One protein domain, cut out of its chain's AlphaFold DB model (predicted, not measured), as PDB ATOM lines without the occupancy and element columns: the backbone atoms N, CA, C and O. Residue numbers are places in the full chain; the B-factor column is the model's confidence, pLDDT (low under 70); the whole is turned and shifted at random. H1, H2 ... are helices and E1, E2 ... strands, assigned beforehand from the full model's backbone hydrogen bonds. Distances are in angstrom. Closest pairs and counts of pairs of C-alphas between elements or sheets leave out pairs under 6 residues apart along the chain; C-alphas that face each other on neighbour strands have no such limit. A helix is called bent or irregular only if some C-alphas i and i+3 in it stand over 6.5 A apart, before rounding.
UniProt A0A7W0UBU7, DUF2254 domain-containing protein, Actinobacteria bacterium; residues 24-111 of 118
ATOM      1  N   THR A  24      -6.114  82.685 173.351       71.69
ATOM      2  CA  THR A  24      -7.178  82.047 172.562       71.69
ATOM      3  C   THR A  24      -6.818  82.079 171.080       71.69
ATOM      4  O   THR A  24      -6.170  83.011 170.612       71.69
ATOM      5  N   LEU A  25      -7.233  81.063 170.317       70.38
ATOM      6  CA  LEU A  25      -6.943  80.989 168.876       70.38
ATOM      7  C   LEU A  25      -7.543  82.155 168.079       70.38
ATOM      8  O   LEU A  25      -6.987  82.540 167.052       70.38
ATOM      9  N   ASP A  26      -8.659  82.707 168.553       65.94
ATOM     10  CA  ASP A  26      -9.357  83.809 167.889       65.94
ATOM     11  C   ASP A  26      -8.632  85.152 168.063       65.94
ATOM     12  O   ASP A  26      -8.812  86.066 167.258       65.94
ATOM     13  N   GLU A  27      -7.793  85.271 169.095       62.22
ATOM     14  CA  GLU A  27      -7.146  86.528 169.488       62.22
ATOM     15  C   GLU A  27      -5.615  86.471 169.372       62.22
ATOM     16  O   GLU A  27      -4.974  87.516 169.267       62.22
ATOM     17  N   ASP A  28      -5.025  85.272 169.329       79.88
ATOM     18  CA  ASP A  28      -3.585  85.056 169.203       79.88
ATOM     19  C   ASP A  28      -3.258  84.024 168.106       79.88
ATOM     20  O   ASP A  28      -3.168  82.811 168.320       79.88
ATOM     21  N   VAL A  29      -3.008  84.531 166.898       81.38
ATOM     22  CA  VAL A  29      -2.550  83.712 165.762       81.38
ATOM     23  C   VAL A  29      -1.195  83.054 166.054       81.38
ATOM     24  O   VAL A  29      -0.945  81.939 165.593       81.38
ATOM     25  N   ALA A  30      -0.317  83.704 166.828       87.50
ATOM     26  CA  ALA A  30       0.993  83.155 167.168       87.50
ATOM     27  C   ALA A  30       0.861  81.924 168.074       87.50
ATOM     28  O   ALA A  30       1.642  80.982 167.946       87.50
ATOM     29  N   TYR A  31      -0.153  81.893 168.939       88.25
ATOM     30  CA  TYR A  31      -0.489  80.706 169.720       88.25
ATOM     31  C   TYR A  31      -0.910  79.527 168.830       88.25
ATOM     32  O   TYR A  31      -0.391  78.424 168.988       88.25
ATOM     33  N   GLY A  32      -1.771  79.760 167.834       90.81
ATOM     34  CA  GLY A  32      -2.152  78.721 166.869       90.81
ATOM     35  C   GLY A  32      -0.968  78.173 166.067       90.81
ATOM     36  O   GLY A  32      -0.872  76.966 165.847       90.81
ATOM     37  N   VAL A  33      -0.030  79.044 165.683       93.88
ATOM     38  CA  VAL A  33       1.233  78.644 165.040       93.88
ATOM     39  C   VAL A  33       2.061  77.752 165.968       93.88
ATOM     40  O   VAL A  33       2.487  76.683 165.538       93.88
ATOM     41  N   ARG A  34       2.236  78.132 167.241       94.69
ATOM     42  CA  ARG A  34       2.989  77.337 168.231       94.69
ATOM     43  C   ARG A  34       2.411  75.939 168.422       94.69
ATOM     44  O   ARG A  34       3.162  74.975 168.436       94.69
ATOM     45  N   LEU A  35       1.086  75.804 168.473       95.00
ATOM     46  CA  LEU A  35       0.450  74.485 168.574       95.00
ATOM     47  C   LEU A  35       0.778  73.579 167.377       95.00
ATOM     48  O   LEU A  35       0.986  72.381 167.553       95.00
ATOM     49  N   LEU A  36       0.831  74.127 166.159       96.75
ATOM     50  CA  LEU A  36       1.212  73.359 164.967       96.75
ATOM     51  C   LEU A  36       2.702  72.999 164.963       96.75
ATOM     52  O   LEU A  36       3.054  71.898 164.538       96.75
ATOM     53  N   VAL A  37       3.559  73.896 165.457       96.69
ATOM     54  CA  VAL A  37       4.992  73.630 165.644       96.69
ATOM     55  C   VAL A  37       5.197  72.487 166.636       96.69
ATOM     56  O   VAL A  37       5.856  71.516 166.280       96.69
ATOM     57  N   ASP A  38       4.531  72.515 167.793       94.88
ATOM     58  CA  ASP A  38       4.592  71.438 168.792       94.88
ATOM     59  C   ASP A  38       4.162  70.082 168.211       94.88
ATOM     60  O   ASP A  38       4.752  69.041 168.512       94.88
ATOM     61  N   VAL A  39       3.113  70.069 167.378       95.31
ATOM     62  CA  VAL A  39       2.650  68.852 166.690       95.31
ATOM     63  C   VAL A  39       3.724  68.334 165.734       95.31
ATOM     64  O   VAL A  39       4.040  67.142 165.765       95.31
ATOM     65  N   ALA A  40       4.305  69.214 164.916       95.12
ATOM     66  CA  ALA A  40       5.369  68.846 163.991       95.12
ATOM     67  C   ALA A  40       6.611  68.337 164.737       95.12
ATOM     68  O   ALA A  40       7.101  67.252 164.426       95.12
ATOM     69  N   GLU A  41       7.081  69.050 165.760       93.50
ATOM     70  CA  GLU A  41       8.235  68.650 166.568       93.50
ATOM     71  C   GLU A  41       8.028  67.291 167.231       93.50
ATOM     72  O   GLU A  41       8.876  66.409 167.107       93.50
ATOM     73  N   ARG A  42       6.879  67.070 167.881       91.56
ATOM     74  CA  ARG A  42       6.571  65.775 168.507       91.56
ATOM     75  C   ARG A  42       6.544  64.646 167.486       91.56
ATOM     76  O   ARG A  42       7.064  63.570 167.768       91.56
ATOM     77  N   SER A  43       5.986  64.893 166.302       92.25
ATOM     78  CA  SER A  43       5.944  63.901 165.224       92.25
ATOM     79  C   SER A  43       7.322  63.584 164.629       92.25
ATOM     80  O   SER A  43       7.508  62.491 164.095       92.25
ATOM     81  N   LEU A  44       8.282  64.512 164.759       89.38
ATOM     82  CA  LEU A  44       9.673  64.383 164.315       89.38
ATOM     83  C   LEU A  44      10.654  63.969 165.424       89.38
ATOM     84  O   LEU A  44      11.818  63.693 165.131       89.38
ATOM     85  N   SER A  45      10.214  63.941 166.681       85.06
ATOM     86  CA  SER A  45      11.055  63.567 167.816       85.06
ATOM     87  C   SER A  45      11.486  62.099 167.736       85.06
ATOM     88  O   SER A  45      10.711  61.241 167.311       85.06
ATOM     89  N   ASP A  46      12.724  61.808 168.151       78.56
ATOM     90  CA  ASP A  46      13.283  60.453 168.130       78.56
ATOM     91  C   ASP A  46      12.424  59.495 168.969       78.56
ATOM     92  O   ASP A  46      12.439  59.490 170.202       78.56
ATOM     93  N   SER A  47      11.647  58.677 168.266       76.88
ATOM     94  CA  SER A  47      10.667  57.756 168.822       76.88
ATOM     95  C   SER A  47      10.476  56.578 167.863       76.88
ATOM     96  O   SER A  47      10.495  56.774 166.644       76.88
ATOM     97  N   PRO A  48      10.208  55.356 168.363       77.12
ATOM     98  CA  PRO A  48       9.823  54.215 167.526       77.12
ATOM     99  C   PRO A  48       8.578  54.462 166.657       77.12
ATOM    100  O   PRO A  48       8.318  53.698 165.730       77.12
ATOM    101  N   PHE A  49       7.803  55.504 166.972       81.44
ATOM    102  CA  PHE A  49       6.549  55.869 166.314       81.44
ATOM    103  C   PHE A  49       6.615  57.252 165.645       81.44
ATOM    104  O   PHE A  49       5.601  57.944 165.589       81.44
ATOM    105  N   LEU A  50       7.798  57.672 165.180       85.81
ATOM    106  CA  LEU A  50       7.963  58.879 164.364       85.81
ATOM    107  C   LEU A  50       6.935  58.893 163.219       85.81
ATOM    108  O   LEU A  50       6.825  57.917 162.472       85.81
ATOM    109  N   ASP A  51       6.219  60.005 163.059       92.06
ATOM    110  CA  ASP A  51       5.218  60.173 162.006       92.06
ATOM    111  C   ASP A  51       5.553  61.381 161.116       92.06
ATOM    112  O   ASP A  51       5.026  62.483 161.307       92.06
ATOM    113  N   PRO A  52       6.403  61.187 160.093       90.69
ATOM    114  CA  PRO A  52       6.748  62.258 159.167       90.69
ATOM    115  C   PRO A  52       5.545  62.748 158.348       90.69
ATOM    116  O   PRO A  52       5.580  63.864 157.835       90.69
ATOM    117  N   THR A  53       4.470  61.959 158.226       95.00
ATOM    118  CA  THR A  53       3.257  62.396 157.520       95.00
ATOM    119  C   THR A  53       2.541  63.478 158.323       95.00
ATOM    120  O   THR A  53       2.148  64.496 157.752       95.00
ATOM    121  N   THR A  54       2.422  63.301 159.642       95.50
ATOM    122  CA  THR A  54       1.881  64.335 160.540       95.50
ATOM    123  C   THR A  54       2.739  65.602 160.515       95.50
ATOM    124  O   THR A  54       2.187  66.700 160.431       95.50
ATOM    125  N   ALA A  55       4.070  65.470 160.484       95.06
ATOM    126  CA  ALA A  55       4.974  66.616 160.356       95.06
ATOM    127  C   ALA A  55       4.691  67.432 159.086       95.06
ATOM    128  O   ALA A  55       4.530  68.650 159.143       95.06
ATOM    129  N   VAL A  56       4.586  66.753 157.938       96.19
ATOM    130  CA  VAL A  56       4.283  67.389 156.647       96.19
ATOM    131  C   VAL A  56       2.921  68.080 156.688       96.19
ATOM    132  O   VAL A  56       2.814  69.231 156.277       96.19
ATOM    133  N   GLN A  57       1.897  67.437 157.254       97.81
ATOM    134  CA  GLN A  57       0.570  68.045 157.377       97.81
ATOM    135  C   GLN A  57       0.582  69.312 158.241       97.81
ATOM    136  O   GLN A  57      -0.070  70.296 157.891       97.81
ATOM    137  N   ALA A  58       1.322  69.316 159.352       97.62
ATOM    138  CA  ALA A  58       1.476  70.501 160.188       97.62
ATOM    139  C   ALA A  58       2.207  71.631 159.437       97.62
ATOM    140  O   ALA A  58       1.749  72.775 159.458       97.62
ATOM    141  N   ILE A  59       3.277  71.305 158.702       96.94
ATOM    142  CA  ILE A  59       4.016  72.251 157.850       96.94
ATOM    143  C   ILE A  59       3.114  72.848 156.760       96.94
ATOM    144  O   ILE A  59       3.153  74.059 156.542       96.94
ATOM    145  N   ASP A  60       2.263  72.048 156.119       97.88
ATOM    146  CA  ASP A  60       1.313  72.535 155.112       97.88
ATOM    147  C   ASP A  60       0.323  73.541 155.717       97.88
ATOM    148  O   ASP A  60       0.038  74.584 155.126       97.88
ATOM    149  N   ARG A  61      -0.168  73.283 156.937       97.31
ATOM    150  CA  ARG A  61      -1.051  74.231 157.635       97.31
ATOM    151  C   ARG A  61      -0.331  75.520 158.016       97.31
ATOM    152  O   ARG A  61      -0.898  76.599 157.849       97.31
ATOM    153  N   LEU A  62       0.917  75.427 158.473       97.19
ATOM    154  CA  LEU A  62       1.763  76.592 158.743       97.19
ATOM    155  C   LEU A  62       1.996  77.421 157.473       97.19
ATOM    156  O   LEU A  62       1.877  78.648 157.502       97.19
ATOM    157  N   HIS A  63       2.248  76.760 156.340       96.31
ATOM    158  CA  HIS A  63       2.364  77.412 155.039       96.31
ATOM    159  C   HIS A  63       1.081  78.169 154.666       96.31
ATOM    160  O   HIS A  63       1.147  79.339 154.282       96.31
ATOM    161  N   ASP A  64      -0.087  77.541 154.808       95.75
ATOM    162  CA  ASP A  64      -1.374  78.169 154.494       95.75
ATOM    163  C   ASP A  64      -1.662  79.400 155.369       95.75
ATOM    164  O   ASP A  64      -2.189  80.404 154.874       95.75
ATOM    165  N   ILE A  65      -1.290  79.358 156.653       93.56
ATOM    166  CA  ILE A  65      -1.392  80.506 157.566       93.56
ATOM    167  C   ILE A  65      -0.482  81.641 157.087       93.56
ATOM    168  O   ILE A  65      -0.943  82.770 156.897       93.56
ATOM    169  N   LEU A  66       0.795  81.353 156.822       94.44
ATOM    170  CA  LEU A  66       1.756  82.357 156.361       94.44
ATOM    171  C   LEU A  66       1.357  82.962 155.015       94.44
ATOM    172  O   LEU A  66       1.473  84.171 154.827       94.44
ATOM    173  N   ARG A  67       0.813  82.162 154.094       94.69
ATOM    174  CA  ARG A  67       0.296  82.642 152.805       94.69
ATOM    175  C   ARG A  67      -0.839  83.651 152.980       94.69
ATOM    176  O   ARG A  67      -0.944  84.600 152.201       94.69
ATOM    177  N   GLN A  68      -1.697  83.459 153.978       92.19
ATOM    178  CA  GLN A  68      -2.760  84.413 154.298       92.19
ATOM    179  C   GLN A  68      -2.211  85.674 154.970       92.19
ATOM    180  O   GLN A  68      -2.636  86.775 154.617       92.19
ATOM    181  N   LEU A  69      -1.254  85.526 155.891       89.38
ATOM    182  CA  LEU A  69      -0.604  86.644 156.577       89.38
ATOM    183  C   LEU A  69       0.200  87.528 155.618       89.38
ATOM    184  O   LEU A  69       0.077  88.746 155.683       89.38
ATOM    185  N   ALA A  70       0.933  86.941 154.670       90.81
ATOM    186  CA  ALA A  70       1.751  87.655 153.683       90.81
ATOM    187  C   ALA A  70       0.960  88.661 152.829       90.81
ATOM    188  O   ALA A  70       1.527  89.582 152.248       90.81
ATOM    189  N   ARG A  71      -0.361  88.474 152.720       91.12
ATOM    190  CA  ARG A  71      -1.259  89.346 151.950       91.12
ATOM    191  C   ARG A  71      -1.823  90.507 152.768       91.12
ATOM    192  O   ARG A  71      -2.546  91.328 152.208       91.12
ATOM    193  N   ARG A  72      -1.563  90.548 154.074       86.56
ATOM    194  CA  ARG A  72      -2.069  91.577 154.984       86.56
ATOM    195  C   ARG A  72      -0.973  92.606 155.268       86.56
ATOM    196  O   ARG A  72       0.200  92.240 155.326       86.56
ATOM    197  N   PRO A  73      -1.329  93.885 155.463       83.75
ATOM    198  CA  PRO A  73      -0.385  94.842 156.015       83.75
ATOM    199  C   PRO A  73       0.006  94.389 157.426       83.75
ATOM    200  O   PRO A  73      -0.859  94.096 158.251       83.75
ATOM    201  N   PHE A  74       1.308  94.316 157.689       83.50
ATOM    202  CA  PHE A  74       1.814  94.021 159.023       83.50
ATOM    203  C   PHE A  74       1.763  95.291 159.878       83.50
ATOM    204  O   PHE A  74       2.207  96.345 159.407       83.50
ATOM    205  N   PRO A  75       1.217  95.220 161.103       82.88
ATOM    206  CA  PRO A  75       1.161  96.375 161.984       82.88
ATOM    207  C   PRO A  75       2.577  96.807 162.375       82.88
ATOM    208  O   PRO A  75       3.448  95.979 162.629       82.88
ATOM    209  N   ASP A  76       2.799  98.117 162.455       86.06
ATOM    210  CA  ASP A  76       4.055  98.709 162.932       86.06
ATOM    211  C   ASP A  76       4.086  98.877 164.465       86.06
ATOM    212  O   ASP A  76       5.056  99.396 165.018       86.06
ATOM    213  N   GLY A  77       3.015  98.440 165.138       88.31
ATOM    214  CA  GLY A  77       2.846  98.501 166.588       88.31
ATOM    215  C   GLY A  77       2.511  99.890 167.122       88.31
ATOM    216  O   GLY A  77       2.474 100.060 168.338       88.31
ATOM    217  N   ARG A  78       2.280 100.889 166.260       91.62
ATOM    218  CA  ARG A  78       1.979 102.261 166.681       91.62
ATOM    219  C   ARG A  78       0.486 102.540 166.602       91.62
ATOM    220  O   ARG A  78      -0.148 102.360 165.568       91.62
ATOM    221  N   HIS A  79      -0.061 103.056 167.694       88.31
ATOM    222  CA  HIS A  79      -1.448 103.496 167.780       88.31
ATOM    223  C   HIS A  79      -1.492 105.014 167.931       88.31
ATOM    224  O   HIS A  79      -0.788 105.592 168.766       88.31
ATOM    225  N   HIS A  80      -2.308 105.651 167.096       91.12
ATOM    226  CA  HIS A  80      -2.413 107.100 166.983       91.12
ATOM    227  C   HIS A  80      -3.748 107.586 167.556       91.12
ATOM    228  O   HIS A  80      -4.753 106.882 167.454       91.12
ATOM    229  N   ASP A  81      -3.766 108.787 168.134       89.25
ATOM    230  CA  ASP A  81      -5.017 109.465 168.482       89.25
ATOM    231  C   ASP A  81      -5.708 110.097 167.260       89.25
ATOM    232  O   ASP A  81      -5.225 110.023 166.127       89.25
ATOM    233  N   SER A  82      -6.834 110.777 167.500       91.12
ATOM    234  CA  SER A  82      -7.601 111.497 166.475       91.12
ATOM    235  C   SER A  82      -6.841 112.651 165.805       91.12
ATOM    236  O   SER A  82      -7.259 113.116 164.747       91.12
ATOM    237  N   THR A  83      -5.727 113.105 166.386       92.62
ATOM    238  CA  THR A  83      -4.856 114.155 165.835       92.62
ATOM    239  C   THR A  83      -3.647 113.590 165.082       92.62
ATOM    240  O   THR A  83      -2.877 114.346 164.495       92.62
ATOM    241  N   GLY A  84      -3.485 112.260 165.063       89.50
ATOM    242  CA  GLY A  84      -2.371 111.569 164.416       89.50
ATOM    243  C   GLY A  84      -1.115 111.447 165.284       89.50
ATOM    244  O   GLY A  84      -0.100 110.940 164.801       89.50
ATOM    245  N   ALA A  85      -1.156 111.861 166.552       92.50
ATOM    246  CA  ALA A  85      -0.035 111.697 167.473       92.50
ATOM    247  C   ALA A  85       0.038 110.248 167.975       92.50
ATOM    248  O   ALA A  85      -0.975 109.680 168.382       92.50
ATOM    249  N   VAL A  86       1.233 109.643 167.968       91.25
ATOM    250  CA  VAL A  86       1.449 108.296 168.530       91.25
ATOM    251  C   VAL A  86       1.208 108.345 170.041       91.25
ATOM    252  O   VAL A  86       1.879 109.099 170.745       91.25
ATOM    253  N   ARG A  87       0.270 107.532 170.537       88.06
ATOM    254  CA  ARG A  87      -0.087 107.429 171.964       88.06
ATOM    255  C   ARG A  87       0.351 106.128 172.614       88.06
ATOM    256  O   ARG A  87       0.599 106.113 173.812       88.06
ATOM    257  N   LEU A  88       0.485 105.062 171.832       84.50
ATOM    258  CA  LEU A  88       0.894 103.752 172.323       84.50
ATOM    259  C   LEU A  88       1.787 103.076 171.284       84.50
ATOM    260  O   LEU A  88       1.493 103.096 170.089       84.50
ATOM    261  N   THR A  89       2.890 102.492 171.745       90.06
ATOM    262  CA  THR A  89       3.734 101.603 170.944       90.06
ATOM    263  C   THR A  89       3.773 100.247 171.627       90.06
ATOM    264  O   THR A  89       4.217 100.155 172.769       90.06
ATOM    265  N   VAL A  90       3.310  99.209 170.937       86.38
ATOM    266  CA  VAL A  90       3.346  97.821 171.408       86.38
ATOM    267  C   VAL A  90       4.272  96.986 170.527       86.38
ATOM    268  O   VAL A  90       4.430  97.291 169.341       86.38
ATOM    269  N   PRO A  91       4.887  95.916 171.063       83.00
ATOM    270  CA  PRO A  91       5.560  94.934 170.228       83.00
ATOM    271  C   PRO A  91       4.586  94.379 169.185       83.00
ATOM    272  O   PRO A  91       3.553  93.809 169.530       83.00
ATOM    273  N   ALA A  92       4.916  94.545 167.907       85.94
ATOM    274  CA  ALA A  92       4.153  93.974 166.809       85.94
ATOM    275  C   ALA A  92       4.883  92.762 166.232       85.94
ATOM    276  O   ALA A  92       6.101  92.779 166.032       85.94
ATOM    277  N   MET A  93       4.122  91.710 165.935       87.44
ATOM    278  CA  MET A  93       4.639  90.574 165.183       87.44
ATOM    279  C   MET A  93       5.058  91.057 163.793       87.44
ATOM    280  O   MET A  93       4.255  91.658 163.085       87.44
ATOM    281  N   THR A  94       6.298  90.784 163.395       90.50
ATOM    282  CA  THR A  94       6.781  91.067 162.037       90.50
ATOM    283  C   THR A  94       6.611  89.848 161.137       90.50
ATOM    284  O   THR A  94       6.441  88.721 161.613       90.50
ATOM    285  N   TRP A  95       6.700  90.053 159.822       91.69
ATOM    286  CA  TRP A  95       6.735  88.948 158.865       91.69
ATOM    287  C   TRP A  95       7.872  87.970 159.185       91.69
ATOM    288  O   TRP A  95       7.628  86.780 159.363       91.69
ATOM    289  N   ASP A  96       9.095  88.477 159.357       92.88
ATOM    290  CA  ASP A  96      10.255  87.627 159.632       92.88
ATOM    291  C   ASP A  96      10.129  86.884 160.966       92.88
ATOM    292  O   ASP A  96      10.544  85.733 161.074       92.88
ATOM    293  N   ALA A  97       9.547  87.521 161.989       92.00
ATOM    294  CA  ALA A  97       9.253  86.854 163.253       92.00
ATOM    295  C   ALA A  97       8.206  85.742 163.079       92.00
ATOM    296  O   ALA A  97       8.359  84.680 163.671       92.00
ATOM    297  N   SER A  98       7.201  85.949 162.223       92.69
ATOM    298  CA  SER A  98       6.179  84.939 161.915       92.69
ATOM    299  C   SER A  98       6.779  83.723 161.206       92.69
ATOM    300  O   SER A  98       6.465  82.588 161.551       92.69
ATOM    301  N   VAL A  99       7.670  83.951 160.235       95.19
ATOM    302  CA  VAL A  99       8.366  82.878 159.501       95.19
ATOM    303  C   VAL A  99       9.294  82.092 160.427       95.19
ATOM    304  O   VAL A  99       9.278  80.864 160.395       95.19
ATOM    305  N   ARG A 100      10.068  82.784 161.273       95.94
ATOM    306  CA  ARG A 100      10.938  82.140 162.268       95.94
ATOM    307  C   ARG A 100      10.140  81.298 163.255       95.94
ATOM    308  O   ARG A 100      10.459  80.128 163.443       95.94
ATOM    309  N   LEU A 101       9.061  81.865 163.804       95.19
ATOM    310  CA  LEU A 101       8.160  81.166 164.719       95.19
ATOM    311  C   LEU A 101       7.610  79.873 164.106       95.19
ATOM    312  O   LEU A 101       7.484  78.884 164.811       95.19
ATOM    313  N   ALA A 102       7.291  79.871 162.812       96.19
ATOM    314  CA  ALA A 102       6.705  78.710 162.155       96.19
ATOM    315  C   ALA A 102       7.701  77.575 161.859       96.19
ATOM    316  O   ALA A 102       7.271  76.431 161.743       96.19
ATOM    317  N   PHE A 103       8.999  77.849 161.676       96.00
ATOM    318  CA  PHE A 103       9.900  76.863 161.057       96.00
ATOM    319  C   PHE A 103      11.233  76.619 161.760       96.00
ATOM    320  O   PHE A 103      11.840  75.579 161.497       96.00
ATOM    321  N   ASP A 104      11.715  77.521 162.618       95.44
ATOM    322  CA  ASP A 104      13.060  77.377 163.191       95.44
ATOM    323  C   ASP A 104      13.181  76.104 164.043       95.44
ATOM    324  O   ASP A 104      14.113  75.321 163.849       95.44
ATOM    325  N   GLU A 105      12.207  75.866 164.918       92.94
ATOM    326  CA  GLU A 105      12.138  74.702 165.812       92.94
ATOM    327  C   GLU A 105      11.989  73.387 165.030       92.94
ATOM    328  O   GLU A 105      12.843  72.502 165.121       92.94
ATOM    329  N   ILE A 106      11.023  73.318 164.104       92.62
ATOM    330  CA  ILE A 106      10.812  72.155 163.221       92.62
ATOM    331  C   ILE A 106      12.090  71.802 162.440       92.62
ATOM    332  O   ILE A 106      12.456  70.629 162.319       92.62
ATOM    333  N   ARG A 107      12.798  72.810 161.909       90.88
ATOM    334  CA  ARG A 107      14.056  72.609 161.172       90.88
ATOM    335  C   ARG A 107      15.142  72.013 162.066       90.88
ATOM    336  O   ARG A 107      15.916  71.178 161.597       90.88
ATOM    337  N   MET A 108      15.225  72.454 163.320       88.38
ATOM    338  CA  MET A 108      16.183  71.925 164.290       88.38
ATOM    339  C   MET A 108      15.848  70.481 164.676       88.38
ATOM    340  O   MET A 108      16.744  69.635 164.642       88.38
ATOM    341  N   ALA A 109      14.575  70.172 164.937       85.75
ATOM    342  CA  ALA A 109      14.115  68.813 165.224       85.75
ATOM    343  C   ALA A 109      14.418  67.843 164.062       85.75
ATOM    344  O   ALA A 109      15.007  66.780 164.263       85.75
ATOM    345  N   GLY A 110      14.119  68.242 162.821       79.56
ATOM    346  CA  GLY A 110      14.402  67.437 161.626       79.56
ATOM    347  C   GLY A 110      15.893  67.274 161.292       79.56
ATOM    348  O   GLY A 110      16.266  66.349 160.573       79.56
ATOM    349  N   ALA A 111      16.769  68.149 161.795       78.06
ATOM    350  CA  ALA A 111      18.214  68.004 161.620       78.06
ATOM    351  C   ALA A 111      18.810  66.926 162.544       78.06
ATOM    352  O   ALA A 111      19.804  66.298 162.173       78.06
TER     353      ALA A 111
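What this domain is: This is residues 24 to 111 of the 118 residues of the protein "DUF2254 domain-containing protein" of Actinobacteria bacterium (UniProt A0A7W0UBU7). A small two-strand hairpin, E1 and E2, makes an arm beyond one end of an up-and-down bundle of three nearly aligned helices, H1, H2 and H3. H1 has H2 and H3 packed on it, while H2 and H3 meet over a few residues. The printed part has 88 residues, in the order H1, H2, E1, E2, H3; the sheet E1 - E2 is antiparallel and the class is mostly helix. The whole is loose, with a radius of gyration of the C-alphas of 16.6 A and spans of 61 by 23 by 20 A.

How they stand to each other: E1, residues 78 to 80, and E2, residues 86 to 89, form an antiparallel hairpin at 154 degrees, with N 79 and O 88 within hydrogen-bond range at 2.9 A. H1, residues 29 to 44, is apart from both strands. H2, residues 52 to 69, forms a helical hairpin with H1: they touch, closest at the C-alphas of Ala 40 and Ala 55, 4.3 A, at a shallow tilt of 20 degrees, opposite ways. H3, residues 95 to 111, touches H1, closest at the C-alphas of Glu 41 and Ile 106, 5.5 A, at a shallow tilt of 12 degrees, the same way. H2 and H3 only just touch, with 3 pairs of C-alphas within 8 A, the closest Leu 62 and Ala 102 at 6.4 A; H2 does so with residues 62 to 66 alone. Each O i to N i+4 pair is within hydrogen-bond range in H1 and H2, and 11 of 13 are in H3.

Where its parts are: H1 begins at C-alpha 29 (-2.550, 83.712, 165.762) and is 22.9 A long. H2 is 25.6 A long. H3, 24.0 A, ends at C-alpha 111 (18.214, 68.004, 161.620); it is irregular, with C-alphas 102 and 105 7.7 A apart, and has a kink of 33 degrees near residue 103.

The domain as a whole: The C-alphas farthest apart are those of Pro 48 and Thr 83, 61.7 A. The printed part has no cut and no long link. Residues 26 to 27 have pLDDT under 70.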